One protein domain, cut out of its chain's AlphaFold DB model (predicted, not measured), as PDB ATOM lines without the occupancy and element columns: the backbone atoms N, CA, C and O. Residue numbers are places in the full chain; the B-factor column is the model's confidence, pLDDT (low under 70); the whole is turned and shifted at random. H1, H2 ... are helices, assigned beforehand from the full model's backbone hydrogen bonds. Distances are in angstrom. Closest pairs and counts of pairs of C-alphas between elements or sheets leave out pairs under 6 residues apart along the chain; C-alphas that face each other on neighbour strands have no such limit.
ATOM      1  N   SER A   2     387.615 289.101 854.657       59.59
ATOM      2  CA  SER A   2     388.605 289.919 853.939       59.59
ATOM      3  C   SER A   2     388.923 289.307 852.576       59.59
ATOM      4  O   SER A   2     389.078 288.088 852.455       59.59
ATOM      5  N   ALA A   3     388.993 290.153 851.550       83.19
ATOM      6  CA  ALA A   3     389.369 289.734 850.210       83.19
ATOM      7  C   ALA A   3     390.864 289.390 850.184       83.19
ATOM      8  O   ALA A   3     391.701 290.184 850.613       83.19
ATOM      9  N   LEU A   4     391.203 288.201 849.684       91.56
ATOM     10  CA  LEU A   4     392.593 287.759 849.643       91.56
ATOM     11  C   LEU A   4     393.380 288.540 848.597       91.56
ATOM     12  O   LEU A   4     392.859 288.894 847.542       91.56
ATOM     13  N   ARG A   5     394.661 288.758 848.865       90.50
ATOM     14  CA  ARG A   5     395.595 289.470 848.001       90.50
ATOM     15  C   ARG A   5     396.378 288.506 847.123       90.50
ATOM     16  O   ARG A   5     396.797 287.430 847.560       90.50
ATOM     17  N   CYS A   6     396.573 288.891 845.867       88.75
ATOM     18  CA  CYS A   6     397.340 288.138 844.889       88.75
ATOM     19  C   CYS A   6     398.813 288.584 844.918       88.75
ATOM     20  O   CYS A   6     399.111 289.658 844.405       88.75
ATOM     21  N   PRO A   7     399.758 287.772 845.432       85.75
ATOM     22  CA  PRO A   7     401.191 288.107 845.418       85.75
ATOM     23  C   PRO A   7     401.815 288.021 844.017       85.75
ATOM     24  O   PRO A   7     402.993 288.334 843.841       85.75
ATOM     25  N   GLY A   8     401.061 287.489 843.054       73.19
ATOM     26  CA  GLY A   8     401.503 287.154 841.709       73.19
ATOM     27  C   GLY A   8     400.786 287.954 840.629       73.19
ATOM     28  O   GLY A   8     400.896 287.590 839.463       73.19
ATOM     29  N   ALA A   9     400.083 289.042 840.949       68.88
ATOM     30  CA  ALA A   9     399.469 289.936 839.958       68.88
ATOM     31  C   ALA A   9     400.425 291.081 839.571       68.88
ATOM     32  O   ALA A   9     401.202 291.521 840.422       68.88
ATOM     33  N   PRO A  10     400.508 291.456 838.278       60.84
ATOM     34  CA  PRO A  10     401.505 292.417 837.821       60.84
ATOM     35  C   PRO A  10     401.267 293.775 838.464       60.84
ATOM     36  O   PRO A  10     400.137 294.158 838.763       60.84
ATOM     37  N   ALA A  11     402.370 294.478 838.675       52.91
ATOM     38  CA  ALA A  11     402.382 295.862 839.081       52.91
ATOM     39  C   ALA A  11     401.733 296.737 838.001       52.91
ATOM     40  O   ALA A  11     402.256 296.842 836.896       52.91
ATOM     41  N   LEU A  12     400.579 297.308 838.333       54.59
ATOM     42  CA  LEU A  12     400.310 298.744 838.292       54.59
ATOM     43  C   LEU A  12     400.969 299.566 837.165       54.59
ATOM     44  O   LEU A  12     402.186 299.728 837.104       54.59
ATOM     45  N   LEU A  13     400.128 300.207 836.353       50.50
ATOM     46  CA  LEU A  13     400.521 301.318 835.491       50.50
ATOM     47  C   LEU A  13     400.718 302.567 836.369       50.50
ATOM     48  O   LEU A  13     399.772 303.021 837.007       50.50
ATOM     49  N   VAL A  14     401.931 303.120 836.407       47.34
ATOM     50  CA  VAL A  14     402.195 304.433 837.026       47.34
ATOM     51  C   VAL A  14     401.808 305.525 836.018       47.34
ATOM     52  O   VAL A  14     402.285 305.498 834.882       47.34
ATOM     53  N   GLY A  15     400.917 306.446 836.394       43.66
ATOM     54  CA  GLY A  15     400.473 307.569 835.554       43.66
ATOM     55  C   GLY A  15     399.208 308.251 836.087       43.66
ATOM     56  O   GLY A  15     398.548 307.706 836.971       43.66
ATOM     57  N   ASP A  16     398.880 309.432 835.551       45.66
ATOM     58  CA  ASP A  16     397.662 310.173 835.905       45.66
ATOM     59  C   ASP A  16     396.405 309.355 835.517       45.66
ATOM     60  O   ASP A  16     396.237 309.001 834.340       45.66
ATOM     61  N   PRO A  17     395.519 309.019 836.476       46.44
ATOM     62  CA  PRO A  17     394.302 308.256 836.207       46.44
ATOM     63  C   PRO A  17     393.312 308.975 835.276       46.44
ATOM     64  O   PRO A  17     392.476 308.306 834.669       46.44
ATOM     65  N   ALA A  18     393.387 310.303 835.143       45.44
ATOM     66  CA  ALA A  18     392.512 311.086 834.274       45.44
ATOM     67  C   ALA A  18     392.909 311.004 832.791       45.44
ATOM     68  O   ALA A  18     392.048 311.105 831.916       45.44
ATOM     69  N   GLU A  19     394.190 310.776 832.487       40.81
ATOM     70  CA  GLU A  19     394.709 310.870 831.116       40.81
ATOM     71  C   GLU A  19     394.809 309.521 830.390       40.81
ATOM     72  O   GLU A  19     394.968 309.482 829.166       40.81
ATOM     73  N   ARG A  20     394.703 308.387 831.100       47.81
ATOM     74  CA  ARG A  20     395.041 307.080 830.514       47.81
ATOM     75  C   ARG A  20     393.881 306.089 830.475       47.81
ATOM     76  O   ARG A  20     393.487 305.493 831.473       47.81
ATOM     77  N   ARG A  21     393.392 305.821 829.258       53.62
ATOM     78  CA  ARG A  21     392.431 304.744 828.977       53.62
ATOM     79  C   ARG A  21     393.147 303.379 828.935       53.62
ATOM     80  O   ARG A  21     394.158 303.273 828.240       53.62
ATOM     81  N   PRO A  22     392.624 302.331 829.601       52.91
ATOM     82  CA  PRO A  22     393.163 300.975 829.490       52.91
ATOM     83  C   PRO A  22     393.146 300.509 828.028       52.91
ATOM     84  O   PRO A  22     392.103 300.577 827.369       52.91
ATOM     85  N   GLN A  23     394.298 300.056 827.536       49.22
ATOM     86  CA  GLN A  23     394.571 299.652 826.156       49.22
ATOM     87  C   GLN A  23     394.250 298.169 825.915       49.22
ATOM     88  O   GLN A  23     393.934 297.794 824.786       49.22
ATOM     89  N   ALA A  24     394.247 297.340 826.962       51.25
ATOM     90  CA  ALA A  24     393.848 295.936 826.893       51.25
ATOM     91  C   ALA A  24     392.849 295.546 827.998       51.25
ATOM     92  O   ALA A  24     392.835 296.101 829.098       51.25
ATOM     93  N   ALA A  25     391.980 294.572 827.707       47.00
ATOM     94  CA  ALA A  25     390.916 294.138 828.621       47.00
ATOM     95  C   ALA A  25     391.453 293.606 829.963       47.00
ATOM     96  O   ALA A  25     390.825 293.796 831.002       47.00
ATOM     97  N   ASN A  26     392.645 293.005 829.958       48.28
ATOM     98  CA  ASN A  26     393.322 292.510 831.154       48.28
ATOM     99  C   ASN A  26     393.953 293.624 832.013       48.28
ATOM    100  O   ASN A  26     394.233 293.382 833.181       48.28
ATOM    101  N   GLU A  27     394.150 294.840 831.495       49.25
ATOM    102  CA  GLU A  27     394.706 295.960 832.276       49.25
ATOM    103  C   GLU A  27     393.687 296.526 833.271       49.25
ATOM    104  O   GLU A  27     394.051 296.962 834.359       49.25
ATOM    105  N   ARG A  28     392.391 296.449 832.940       47.56
ATOM    106  CA  ARG A  28     391.293 296.955 833.786       47.56
ATOM    107  C   ARG A  28     391.138 296.202 835.105       47.56
ATOM    108  O   ARG A  28     390.590 296.750 836.050       47.56
ATOM    109  N   VAL A  29     391.604 294.956 835.153       49.47
ATOM    110  CA  VAL A  29     391.431 294.052 836.301       49.47
ATOM    111  C   VAL A  29     392.602 294.156 837.290       49.47
ATOM    112  O   VAL A  29     392.454 293.812 838.459       49.47
ATOM    113  N   PHE A  30     393.755 294.676 836.851       51.53
ATOM    114  CA  PHE A  30     394.984 294.746 837.657       51.53
ATOM    115  C   PHE A  30     395.532 296.162 837.865       51.53
ATOM    116  O   PHE A  30     396.486 296.336 838.626       51.53
ATOM    117  N   ALA A  31     394.935 297.180 837.242       52.88
ATOM    118  CA  ALA A  31     395.253 298.574 837.513       52.88
ATOM    119  C   ALA A  31     394.628 299.012 838.847       52.88
ATOM    120  O   ALA A  31     393.645 299.746 838.890       52.88
ATOM    121  N   THR A  32     395.226 298.598 839.965       52.06
ATOM    122  CA  THR A  32     395.270 299.538 841.091       52.06
ATOM    123  C   THR A  32     396.053 300.749 840.575       52.06
ATOM    124  O   THR A  32     396.990 300.561 839.814       52.06
ATOM    125  N   THR A  33     395.679 301.980 840.896       54.50
ATOM    126  CA  THR A  33     396.526 303.159 840.654       54.50
ATOM    127  C   THR A  33     397.128 303.554 841.990       54.50
ATOM    128  O   THR A  33     396.397 303.769 842.954       54.50
ATOM    129  N   LEU A  34     398.453 303.591 842.072       59.66
ATOM    130  CA  LEU A  34     399.163 304.060 843.253       59.66
ATOM    131  C   LEU A  34     399.459 305.537 843.015       59.66
ATOM    132  O   LEU A  34     400.090 305.869 842.011       59.66
ATOM    133  N   ALA A  35     398.982 306.409 843.901       61.34
ATOM    134  CA  ALA A  35     399.411 307.800 843.880       61.34
ATOM    135  C   ALA A  35     400.930 307.822 844.104       61.34
ATOM    136  O   ALA A  35     401.423 307.245 845.073       61.34
ATOM    137  N   ALA A  36     401.667 308.413 843.169       60.78
ATOM    138  CA  ALA A  36     403.106 308.574 843.296       60.78
ATOM    139  C   ALA A  36     403.373 309.858 844.088       60.78
ATOM    140  O   ALA A  36     403.375 310.946 843.520       60.78
ATOM    141  N   ASP A  37     403.532 309.726 845.403       65.06
ATOM    142  CA  ASP A  37     404.055 310.797 846.252       65.06
ATOM    143  C   ASP A  37     405.594 310.755 846.320       65.06
ATOM    144  O   ASP A  37     406.233 309.810 845.848       65.06
ATOM    145  N   GLU A  38     406.197 311.782 846.920       66.00
ATOM    146  CA  GLU A  38     407.654 311.920 847.052       66.00
ATOM    147  C   GLU A  38     408.323 310.710 847.727       66.00
ATOM    148  O   GLU A  38     409.458 310.370 847.400       66.00
ATOM    149  N   THR A  39     407.627 310.003 848.624       67.50
ATOM    150  CA  THR A  39     408.156 308.799 849.288       67.50
ATOM    151  C   THR A  39     408.206 307.622 848.321       67.50
ATOM    152  O   THR A  39     409.208 306.906 848.256       67.50
ATOM    153  N   VAL A  40     407.142 307.436 847.531       66.38
ATOM    154  CA  VAL A  40     407.108 306.436 846.455       66.38
ATOM    155  C   VAL A  40     408.203 306.737 845.442       66.38
ATOM    156  O   VAL A  40     408.934 305.828 845.058       66.38
ATOM    157  N   LEU A  41     408.347 308.005 845.049       65.25
ATOM    158  CA  LEU A  41     409.311 308.444 844.048       65.25
ATOM    159  C   LEU A  41     410.760 308.281 844.531       65.25
ATOM    160  O   LEU A  41     411.589 307.761 843.788       65.25
ATOM    161  N   ALA A  42     411.053 308.622 845.790       66.00
ATOM    162  CA  ALA A  42     412.375 308.458 846.400       66.00
ATOM    163  C   ALA A  42     412.804 306.987 846.547       66.00
ATOM    164  O   ALA A  42     413.995 306.676 846.479       66.00
ATOM    165  N   ALA A  43     411.855 306.058 846.709       63.12
ATOM    166  CA  ALA A  43     412.142 304.623 846.725       63.12
ATOM    167  C   ALA A  43     412.526 304.071 845.333       63.12
ATOM    168  O   ALA A  43     413.144 302.997 845.229       63.12
ATOM    169  N   GLN A  44     412.203 304.810 844.263       59.91
ATOM    170  CA  GLN A  44     412.522 304.453 842.883       59.91
ATOM    171  C   GLN A  44     413.919 304.970 842.518       59.91
ATOM    172  O   GLN A  44     414.097 306.057 841.978       59.91
ATOM    173  N   THR A  45     414.953 304.176 842.796       56.31
ATOM    174  CA  THR A  45     416.256 304.371 842.133       56.31
ATOM    175  C   THR A  45     416.169 303.887 840.676       56.31
ATOM    176  O   THR A  45     415.129 303.407 840.245       56.31
ATOM    177  N   GLN A  46     417.272 303.895 839.921       54.94
ATOM    178  CA  GLN A  46     417.357 303.443 838.512       54.94
ATOM    179  C   GLN A  46     416.912 301.981 838.217       54.94
ATOM    180  O   GLN A  46     417.041 301.526 837.084       54.94
ATOM    181  N   ALA A  47     416.408 301.229 839.200       52.69
ATOM    182  CA  ALA A  47     415.870 299.881 839.019       52.69
ATOM    183  C   ALA A  47     414.348 299.934 838.807       52.69
ATOM    184  O   ALA A  47     413.668 300.772 839.399       52.69
ATOM    185  N   ALA A  48     413.802 299.022 837.998       56.16
ATOM    186  CA  ALA A  48     412.369 298.981 837.720       56.16
ATOM    187  C   ALA A  48     411.544 298.851 839.025       56.16
ATOM    188  O   ALA A  48     411.913 298.062 839.896       56.16
ATOM    189  N   PRO A  49     410.401 299.548 839.171       55.88
ATOM    190  CA  PRO A  49     409.596 299.544 840.402       55.88
ATOM    191  C   PRO A  49     409.191 298.142 840.873       55.88
ATOM    192  O   PRO A  49     409.161 297.848 842.066       55.88
ATOM    193  N   ALA A  50     408.932 297.239 839.925       54.41
ATOM    194  CA  ALA A  50     408.557 295.856 840.197       54.41
ATOM    195  C   ALA A  50     409.729 294.977 840.695       54.41
ATOM    196  O   ALA A  50     409.495 293.892 841.227       54.41
ATOM    197  N   ALA A  51     410.972 295.464 840.596       55.88
ATOM    198  CA  ALA A  51     412.155 294.839 841.190       55.88
ATOM    199  C   ALA A  51     412.326 295.173 842.685       55.88
ATOM    200  O   ALA A  51     413.128 294.535 843.363       55.88
ATOM    201  N   ARG A  52     411.591 296.167 843.211       60.28
ATOM    202  CA  ARG A  52     411.679 296.610 844.618       60.28
ATOM    203  C   ARG A  52     410.360 296.534 845.377       60.28
ATOM    204  O   ARG A  52     410.368 296.309 846.583       60.28
ATOM    205  N   SER A  53     409.241 296.677 844.676       68.31
ATOM    206  CA  SER A  53     407.910 296.715 845.272       68.31
ATOM    207  C   SER A  53     407.069 295.544 844.789       68.31
ATOM    208  O   SER A  53     406.867 295.344 843.588       68.31
ATOM    209  N   ARG A  54     406.523 294.780 845.741       72.81
ATOM    210  CA  ARG A  54     405.558 293.725 845.442       72.81
ATOM    211  C   ARG A  54     404.149 294.290 845.484       72.81
ATOM    212  O   ARG A  54     403.639 294.650 846.541       72.81
ATOM    213  N   PHE A  55     403.504 294.318 844.327       76.44
ATOM    214  CA  PHE A  55     402.103 294.699 844.232       76.44
ATOM    215  C   PHE A  55     401.219 293.506 844.565       76.44
ATOM    216  O   PHE A  55     401.477 292.376 844.150       76.44
ATOM    217  N   ALA A  56     400.176 293.777 845.342       82.25
ATOM    218  CA  ALA A  56     399.292 292.754 845.864       82.25
ATOM    219  C   ALA A  56     397.818 293.182 845.772       82.25
ATOM    220  O   ALA A  56     397.174 293.438 846.794       82.25
ATOM    221  N   PRO A  57     397.262 293.301 844.551       81.56
ATOM    222  CA  PRO A  57     395.850 293.609 844.363       81.56
ATOM    223  C   PRO A  57     394.966 292.475 844.896       81.56
ATOM    224  O   PRO A  57     395.439 291.395 845.260       81.56
ATOM    225  N   THR A  58     393.660 292.719 844.939       85.94
ATOM    226  CA  THR A  58     392.676 291.681 845.257       85.94
ATOM    227  C   THR A  58     392.809 290.499 844.291       85.94
ATOM    228  O   THR A  58     393.006 290.671 843.089       85.94
ATOM    229  N   CYS A  59     392.741 289.280 844.817       87.62
ATOM    230  CA  CYS A  59     392.717 288.069 844.018       87.62
ATOM    231  C   CYS A  59     391.341 287.917 843.368       87.62
ATOM    232  O   CYS A  59     390.339 287.819 844.066       87.62
ATOM    233  N   VAL A  60     391.323 287.876 842.038       87.12
ATOM    234  CA  VAL A  60     390.097 287.751 841.229       87.12
ATOM    235  C   VAL A  60     389.697 286.299 840.946       87.12
ATOM    236  O   VAL A  60     388.738 286.043 840.232       87.12
ATOM    237  N   GLU A  61     390.430 285.340 841.519       88.38
ATOM    238  CA  GLU A  61     390.103 283.909 841.490       88.38
ATOM    239  C   GLU A  61     389.759 283.408 840.083       88.38
ATOM    240  O   GLU A  61     390.637 283.430 839.225       88.38
ATOM    241  N   ASN A  62     388.512 282.991 839.840       87.25
ATOM    242  CA  ASN A  62     388.056 282.403 838.579       87.25
ATOM    243  C   ASN A  62     388.256 283.312 837.352       87.25
ATOM    244  O   ASN A  62     388.359 282.797 836.243       87.25
ATOM    245  N   ASP A  63     388.388 284.628 837.541       81.62
ATOM    246  CA  ASP A  63     388.664 285.581 836.455       81.62
ATOM    247  C   ASP A  63     390.168 285.704 836.131       81.62
ATOM    248  O   ASP A  63     390.586 286.476 835.265       81.62
ATOM    249  N   CYS A  64     391.028 284.956 836.829       81.94
ATOM    250  CA  CYS A  64     392.460 284.896 836.566       81.94
ATOM    251  C   CYS A  64     392.797 283.724 835.637       81.94
ATOM    252  O   CYS A  64     392.493 282.575 835.939       81.94
ATOM    253  N   ALA A  65     393.582 283.981 834.586       84.75
ATOM    254  CA  ALA A  65     394.072 282.949 833.659       84.75
ATOM    255  C   ALA A  65     394.915 281.830 834.315       84.75
ATOM    256  O   ALA A  65     395.191 280.808 833.693       84.75
ATOM    257  N   HIS A  66     395.364 282.024 835.557       87.75
ATOM    258  CA  HIS A  66     396.110 281.025 836.324       87.75
ATOM    259  C   HIS A  66     395.250 280.247 837.322       87.75
ATOM    260  O   HIS A  66     395.786 279.411 838.053       87.75
ATOM    261  N   TRP A  67     393.959 280.548 837.423       88.50
ATOM    262  CA  TRP A  67     393.066 279.852 838.332       88.50
ATOM    263  C   TRP A  67     392.602 278.534 837.728       88.50
ATOM    264  O   TRP A  67     392.161 278.478 836.585       88.50
ATOM    265  N   SER A  68     392.738 277.456 838.494       91.69
ATOM    266  CA  SER A  68     392.297 276.124 838.090       91.69
ATOM    267  C   SER A  68     392.132 275.230 839.316       91.69
ATOM    268  O   SER A  68     392.853 275.381 840.304       91.69
ATOM    269  N   GLY A  69     391.166 274.309 839.272       87.88
ATOM    270  CA  GLY A  69     390.959 273.319 840.334       87.88
ATOM    271  C   GLY A  69     390.675 273.917 841.719       87.88
ATOM    272  O   GLY A  69     391.065 273.332 842.723       87.88
ATOM    273  N   GLY A  70     390.053 275.099 841.786       90.00
ATOM    274  CA  GLY A  70     389.733 275.775 843.051       90.00
ATOM    275  C   GLY A  70     390.899 276.535 843.700       90.00
ATOM    276  O   GLY A  70     390.795 276.939 844.858       90.00
ATOM    277  N   GLY A  71     392.005 276.748 842.979       92.25
ATOM    278  CA  GLY A  71     393.145 277.511 843.481       92.25
ATOM    279  C   GLY A  71     394.003 278.141 842.387       92.25
ATOM    280  O   GLY A  71     393.732 278.050 841.192       92.25
ATOM    281  N   CYS A  72     395.085 278.797 842.803       93.12
ATOM    282  CA  CYS A  72     396.073 279.335 841.880       93.12
ATOM    283  C   CYS A  72     397.003 278.207 841.409       93.12
ATOM    284  O   CYS A  72     397.791 277.679 842.197       93.12
ATOM    285  N   ALA A  73     396.941 277.853 840.124       93.12
ATOM    286  CA  ALA A  73     397.792 276.823 839.527       93.12
ATOM    287  C   ALA A  73     399.225 277.315 839.268       93.12
ATOM    288  O   ALA A  73     400.165 276.520 839.270       93.12
ATOM    289  N   LEU A  74     399.417 278.633 839.104       91.69
ATOM    290  CA  LEU A  74     400.740 279.235 838.905       91.69
ATOM    291  C   LEU A  74     401.702 278.905 840.054       91.69
ATOM    292  O   LEU A  74     402.859 278.591 839.796       91.69
ATOM    293  N   LEU A  75     401.217 278.913 841.300       91.19
ATOM    294  CA  LEU A  75     402.020 278.558 842.473       91.19
ATOM    295  C   LEU A  75     402.626 277.152 842.343       91.19
ATOM    296  O   LEU A  75     403.814 276.963 842.589       91.19
ATOM    297  N   GLY A  76     401.821 276.179 841.906       90.88
ATOM    298  CA  GLY A  76     402.286 274.810 841.690       90.88
ATOM    299  C   GLY A  76     403.275 274.696 840.534       90.88
ATOM    300  O   GLY A  76     404.282 274.009 840.664       90.88
ATOM    301  N   ARG A  77     403.035 275.429 839.440       91.62
ATOM    302  CA  ARG A  77     403.948 275.458 838.292       91.62
ATOM    303  C   ARG A  77     405.326 276.006 838.665       91.62
ATOM    304  O   ARG A  77     406.330 275.457 838.231       91.62
ATOM    305  N   ILE A  78     405.385 277.060 839.481       90.81
ATOM    306  CA  ILE A  78     406.660 277.626 839.946       90.81
ATOM    307  C   ILE A  78     407.385 276.634 840.859       90.81
ATOM    308  O   ILE A  78     408.581 276.427 840.690       90.81
ATOM    309  N   ALA A  79     406.670 275.986 841.786       90.50
ATOM    310  CA  ALA A  79     407.256 274.962 842.651       90.50
ATOM    311  C   ALA A  79     407.901 273.827 841.837       90.50
ATOM    312  O   ALA A  79     409.015 273.406 842.141       90.50
ATOM    313  N   GLN A  80     407.224 273.380 840.775       91.81
ATOM    314  CA  GLN A  80     407.749 272.363 839.870       91.81
ATOM    315  C   GLN A  80     409.016 272.841 839.145       91.81
ATOM    316  O   GLN A  80     410.023 272.140 839.175       91.81
ATOM    317  N   LEU A  81     409.004 274.048 838.570       90.50
ATOM    318  CA  LEU A  81     410.176 274.615 837.890       90.50
ATOM    319  C   LEU A  81     411.387 274.755 838.826       90.50
ATOM    320  O   LEU A  81     412.515 274.491 838.424       90.50
ATOM    321  N   LEU A  82     411.164 275.151 840.082       88.62
ATOM    322  CA  LEU A  82     412.227 275.259 841.085       88.62
ATOM    323  C   LEU A  82     412.806 273.888 841.459       88.62
ATOM    324  O   LEU A  82     414.021 273.755 841.604       88.62
ATOM    325  N   ALA A  83     411.960 272.860 841.567       89.19
ATOM    326  CA  ALA A  83     412.409 271.490 841.797       89.19
ATOM    327  C   ALA A  83     413.234 270.955 840.614       89.19
ATOM    328  O   ALA A  83     414.313 270.404 840.824       89.19
ATOM    329  N   GLU A  84     412.768 271.172 839.380       91.25
ATOM    330  CA  GLU A  84     413.479 270.798 838.147       91.25
ATOM    331  C   GLU A  84     414.834 271.512 838.022       91.25
ATOM    332  O   GLU A  84     415.808 270.920 837.562       91.25
ATOM    333  N   ALA A  85     414.926 272.757 838.495       88.31
ATOM    334  CA  ALA A  85     416.161 273.537 838.521       88.31
ATOM    335  C   ALA A  85     417.120 273.171 839.674       88.31
ATOM    336  O   ALA A  85     418.157 273.816 839.828       88.31
ATOM    337  N   GLY A  86     416.788 272.184 840.515       87.88
ATOM    338  CA  GLY A  86     417.611 271.816 841.673       87.88
ATOM    339  C   GLY A  86     417.662 272.892 842.764       87.88
ATOM    340  O   GLY A  86     418.581 272.896 843.582       87.88
ATOM    341  N   ALA A  87     416.676 273.792 842.799       82.00
ATOM    342  CA  ALA A  87     416.530 274.859 843.784       82.00
ATOM    343  C   ALA A  87     415.317 274.584 844.697       82.00
ATOM    344  O   ALA A  87     414.322 275.313 844.643       82.00
ATOM    345  N   PRO A  88     415.344 273.514 845.520       75.62
ATOM    346  CA  PRO A  88     414.202 273.140 846.340       75.62
ATOM    347  C   PRO A  88     413.861 274.251 847.332       75.62
ATOM    348  O   PRO A  88     414.719 274.789 848.038       75.62
ATOM    349  N   VAL A  89     412.576 274.577 847.400       79.31
ATOM    350  CA  VAL A  89     412.084 275.640 848.267       79.31
ATOM    351  C   VAL A  89     411.999 275.151 849.705       79.31
ATOM    352  O   VAL A  89     411.343 274.152 849.998       79.31
ATOM    353  N   LYS A  90     412.606 275.902 850.625       81.75
ATOM    354  CA  LYS A  90     412.379 275.725 852.061       81.75
ATOM    355  C   LYS A  90     411.157 276.540 852.493       81.75
ATOM    356  O   LYS A  90     411.058 277.704 852.090       81.75
ATOM    357  N   PRO A  91     410.253 275.984 853.320       83.75
ATOM    358  CA  PRO A  91     409.211 276.774 853.962       83.75
ATOM    359  C   PRO A  91     409.837 277.964 854.688       83.75
ATOM    360  O   PRO A  91     410.833 277.812 855.397       83.75
ATOM    361  N   SER A  92     409.272 279.149 854.483       80.12
ATOM    362  CA  SER A  92     409.780 280.380 855.077       80.12
ATOM    363  C   SER A  92     408.604 281.159 855.651       80.12
ATOM    364  O   SER A  92     407.742 281.579 854.883       80.12
ATOM    365  N   PRO A  93     408.514 281.348 856.975       72.31
ATOM    366  CA  PRO A  93     407.509 282.238 857.535       72.31
ATOM    367  C   PRO A  93     407.816 283.664 857.066       72.31
ATOM    368  O   PRO A  93     408.866 284.226 857.376       72.31
ATOM    369  N   ALA A  94     406.918 284.248 856.274       66.56
ATOM    370  CA  ALA A  94     407.122 285.586 855.728       66.56
ATOM    371  C   ALA A  94     406.724 286.657 856.754       66.56
ATOM    372  O   ALA A  94     405.727 287.355 856.560       66.56
ATOM    373  N   TYR A  95     407.504 286.767 857.834       62.78
ATOM    374  CA  TYR A  95     407.258 287.700 858.938       62.78
ATOM    375  C   TYR A  95     407.139 289.163 858.470       62.78
ATOM    376  O   TYR A  95     406.292 289.884 858.987       62.78
ATOM    377  N   ASP A  96     407.878 289.560 857.425       78.12
ATOM    378  CA  ASP A  96     407.888 290.941 856.904       78.12
ATOM    379  C   ASP A  96     406.997 291.161 855.665       78.12
ATOM    380  O   ASP A  96     407.030 292.216 855.028       78.12
ATOM    381  N   CYS A  97     406.190 290.174 855.261       85.75
ATOM    382  CA  CYS A  97     405.311 290.337 854.104       85.75
ATOM    383  C   CYS A  97     404.019 291.067 854.499       85.75
ATOM    384  O   CYS A  97     403.184 290.525 855.218       85.75
ATOM    385  N   SER A  98     403.795 292.264 853.950       86.50
ATOM    386  CA  SER A  98     402.635 293.118 854.272       86.50
ATOM    387  C   SER A  98     401.265 292.481 854.005       86.50
ATOM    388  O   SER A  98     400.267 292.882 854.595       86.50
ATOM    389  N   ILE A  99     401.203 291.469 853.138       89.12
ATOM    390  CA  ILE A  99     399.977 290.717 852.841       89.12
ATOM    391  C   ILE A  99     399.939 289.339 853.500       89.12
ATOM    392  O   ILE A  99     399.082 288.539 853.149       89.12
ATOM    393  N   HIS A 100     400.863 289.016 854.405       90.50
ATOM    394  CA  HIS A 100     401.032 287.676 854.972       90.50
ATOM    395  C   HIS A 100     399.715 287.040 855.459       90.50
ATOM    396  O   HIS A 100     399.445 285.872 855.163       90.50
ATOM    397  N   HIS A 101     398.866 287.814 856.144       90.88
ATOM    398  CA  HIS A 101     397.583 287.347 856.681       90.88
ATOM    399  C   HIS A 101     396.488 287.178 855.619       90.88
ATOM    400  O   HIS A 101     395.657 286.281 855.740       90.88
ATOM    401  N   ASP A 102     396.537 287.969 854.547       92.56
ATOM    402  CA  ASP A 102     395.531 287.970 853.480       92.56
ATOM    403  C   ASP A 102     396.051 287.348 852.172       92.56
ATOM    404  O   ASP A 102     395.409 287.440 851.130       92.56
ATOM    405  N   CYS A 103     397.219 286.708 852.170       92.56
ATOM    406  CA  CYS A 103     397.855 286.207 850.954       92.56
ATOM    407  C   CYS A 103     397.149 284.955 850.416       92.56
ATOM    408  O   CYS A 103     397.089 283.916 851.080       92.56
ATOM    409  N   ARG A 104     396.692 285.004 849.155       94.44
ATOM    410  CA  ARG A 104     396.058 283.857 848.485       94.44
ATOM    411  C   ARG A 104     396.987 282.643 848.412       94.44
ATOM    412  O   ARG A 104     396.546 281.536 848.706       94.44
ATOM    413  N   TRP A 105     398.255 282.821 848.036       93.75
ATOM    414  CA  TRP A 105     399.188 281.693 847.911       93.75
ATOM    415  C   TRP A 105     399.468 281.036 849.264       93.75
ATOM    416  O   TRP A 105     399.414 279.812 849.369       93.75
ATOM    417  N   ARG A 106     399.667 281.839 850.317       94.31
ATOM    418  CA  ARG A 106     399.858 281.320 851.675       94.31
ATOM    419  C   ARG A 106     398.614 280.607 852.194       94.31
ATOM    420  O   ARG A 106     398.728 279.537 852.773       94.31
ATOM    421  N   ARG A 107     397.412 281.122 851.926       94.81
ATOM    422  CA  ARG A 107     396.174 280.412 852.286       94.81
ATOM    423  C   ARG A 107     396.031 279.059 851.575       94.81
ATOM    424  O   ARG A 107     395.331 278.193 852.080       94.81
ATOM    425  N   GLN A 108     396.671 278.880 850.418       94.06
ATOM    426  CA  GLN A 108     396.610 277.643 849.637       94.06
ATOM    427  C   GLN A 108     397.677 276.609 850.034       94.06
ATOM    428  O   GLN A 108     397.376 275.421 849.997       94.06
ATOM    429  N   ARG A 109     398.907 277.020 850.382       93.06
ATOM    430  CA  ARG A 109     400.025 276.091 850.685       93.06
ATOM    431  C   ARG A 109     400.802 276.384 851.977       93.06
ATOM    432  O   ARG A 109     401.841 275.784 852.223       93.06
ATOM    433  N   GLY A 110     400.339 277.313 852.804       92.88
ATOM    434  CA  GLY A 110     401.058 277.735 854.004       92.88
ATOM    435  C   GLY A 110     402.416 278.359 853.677       92.88
ATOM    436  O   GLY A 110     402.584 279.016 852.648       92.88
ATOM    437  N   ASP A 111     403.393 278.153 854.554       92.00
ATOM    438  CA  ASP A 111     404.696 278.826 854.483       92.00
ATOM    439  C   ASP A 111     405.606 278.298 853.352       92.00
ATOM    440  O   ASP A 111     406.579 278.957 852.979       92.00
ATOM    441  N   GLU A 112     405.266 277.162 852.725       91.50
ATOM    442  CA  GLU A 112     405.884 276.727 851.459       91.50
ATOM    443  C   GLU A 112     405.676 277.791 850.369       91.50
ATOM    444  O   GLU A 112     406.602 278.141 849.637       91.50
ATOM    445  N   ALA A 113     404.477 278.385 850.311       92.81
ATOM    446  CA  ALA A 113     404.174 279.443 849.356       92.81
ATOM    447  C   ALA A 113     405.063 280.673 849.540       92.81
ATOM    448  O   ALA A 113     405.419 281.334 848.567       92.81
ATOM    449  N   CYS A 114     405.401 280.993 850.785       91.00
ATOM    450  CA  CYS A 114     406.255 282.119 851.122       91.00
ATOM    451  C   CYS A 114     407.703 281.882 850.680       91.00
ATOM    452  O   CYS A 114     408.307 282.784 850.103       91.00
ATOM    453  N   GLY A 115     408.209 280.655 850.834       88.62
ATOM    454  CA  GLY A 115     409.490 280.257 850.252       88.62
ATOM    455  C   GLY A 115     409.493 280.382 848.724       88.62
ATOM    456  O   GLY A 115     410.433 280.935 848.158       88.62
ATOM    457  N   ILE A 116     408.416 279.949 848.051       89.12
ATOM    458  CA  ILE A 116     408.291 280.050 846.586       89.12
ATOM    459  C   ILE A 116     408.258 281.525 846.167       89.12
ATOM    460  O   ILE A 116     408.935 281.929 845.225       89.12
ATOM    461  N   CYS A 117     407.490 282.346 846.889       86.69
ATOM    462  CA  CYS A 117     407.338 283.776 846.636       86.69
ATOM    463  C   CYS A 117     408.668 284.532 846.575       86.69
ATOM    464  O   CYS A 117     408.734 285.509 845.827       86.69
ATOM    465  N   GLY A 118     409.687 284.117 847.335       81.19
ATOM    466  CA  GLY A 118     411.010 284.749 847.338       81.19
ATOM    467  C   GLY A 118     411.756 284.644 846.003       81.19
ATOM    468  O   GLY A 118     412.566 285.508 845.693       81.19
ATOM    469  N   PHE A 119     411.430 283.645 845.179       80.31
ATOM    470  CA  PHE A 119     412.023 283.444 843.849       80.31
ATOM    471  C   PHE A 119     411.231 284.114 842.721       80.31
ATOM    472  O   PHE A 119     411.587 284.000 841.550       80.31
ATOM    473  N   VAL A 120     410.134 284.799 843.049       80.38
ATOM    474  CA  VAL A 120     409.255 285.425 842.061       80.38
ATOM    475  C   VAL A 120     409.549 286.915 841.991       80.38
ATOM    476  O   VAL A 120     409.037 287.692 842.795       80.38
ATOM    477  N   ALA A 121     410.320 287.306 840.980       70.44
ATOM    478  CA  ALA A 121     410.394 288.682 840.506       70.44
ATOM    479  C   ALA A 121     409.421 288.877 839.336       70.44
ATOM    480  O   ALA A 121     409.152 287.951 838.566       70.44
ATOM    481  N   ARG A 122     408.867 290.082 839.201       63.81
ATOM    482  CA  ARG A 122     408.042 290.450 838.051       63.81
ATOM    483  C   ARG A 122     408.695 291.602 837.338       63.81
ATOM    484  O   ARG A 122     408.799 292.681 837.900       63.81
ATOM    485  N   GLU A 123     409.051 291.376 836.086       56.28
ATOM    486  CA  GLU A 123     409.296 292.488 835.186       56.28
ATOM    487  C   GLU A 123     407.968 293.220 834.947       56.28
ATOM    488  O   GLU A 123     406.913 292.568 834.844       56.28
ATOM    489  N   PRO A 124     407.976 294.564 834.873       50.56
ATOM    490  CA  PRO A 124     406.846 295.298 834.335       50.56
ATOM    491  C   PRO A 124     406.477 294.706 832.975       50.56
ATOM    492  O   PRO A 124     407.349 294.236 832.240       50.56
ATOM    493  N   LEU A 125     405.194 294.744 832.612       49.12
ATOM    494  CA  LEU A 125     404.829 294.555 831.212       49.12
ATOM    495  C   LEU A 125     405.538 295.674 830.442       49.12
ATOM    496  O   LEU A 125     405.109 296.826 830.487       49.12
ATOM    497  N   GLY A 126     406.677 295.361 829.824       42.16
ATOM    498  CA  GLY A 126     407.342 296.293 828.934       42.16
ATOM    499  C   GLY A 126     406.341 296.739 827.876       42.16
ATOM    500  O   GLY A 126     405.445 295.974 827.499       42.16
ATOM    501  N   SER A 127     406.473 297.976 827.400       41.84
ATOM    502  CA  SER A 127     405.734 298.402 826.214       41.84
ATOM    503  C   SER A 127     405.912 297.332 825.132       41.84
ATOM    504  O   SER A 127     407.049 296.887 824.926       41.84
TER     505      SER A 127
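This is residues 2 to 127 of the 140 residues of an uncharacterized protein of Methylocystis sp. (strain SC2) (UniProt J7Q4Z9). This model has little regular structure: it is mostly loops, with H3, H4 and H5 gathered toward one end of the longest axis and the short H1 and H2 set in wide loops toward the other. The 126 printed residues include five named helices, H1 to H5 in order, and no named strand; the class is all helix, with 35 residues in named elements. It is compact, radius of gyration of the C-alphas 15.5 A, spanning 43 by 32 by 30 A.

H1, residues 27 to 30, and H2, residues 38 to 43, touch no helix. H3, residues 73 to 84, touches H5, residues 111 to 117, with residues 75 to 79 alone, about perpendicular at 81 degrees; their closest C-alphas, of Ala 79 and Ile 116, are 6.5 A apart. H4, residues 104 to 109, touches H5 only at the corner, the closest C-alphas, of Arg 106 and Ala 113, 5.2 A apart. Every O i to N i+4 pair is within hydrogen-bond range in H2, H3, H4 and H5; H1 is too short for one.

Find C-alpha 27 at (394.706, 295.960, 832.276), where H1 begins. From C-alpha 73, H3 runs 16.9 A; H5 ends at C-alpha 117, (407.338, 283.776, 846.636).

The printed part has no cut. The links H2 to H3 and H3 to H4 are long. Look for pLDDT under 70 at residues 2, 9 to 53, 94 to 95 and 122 to 127.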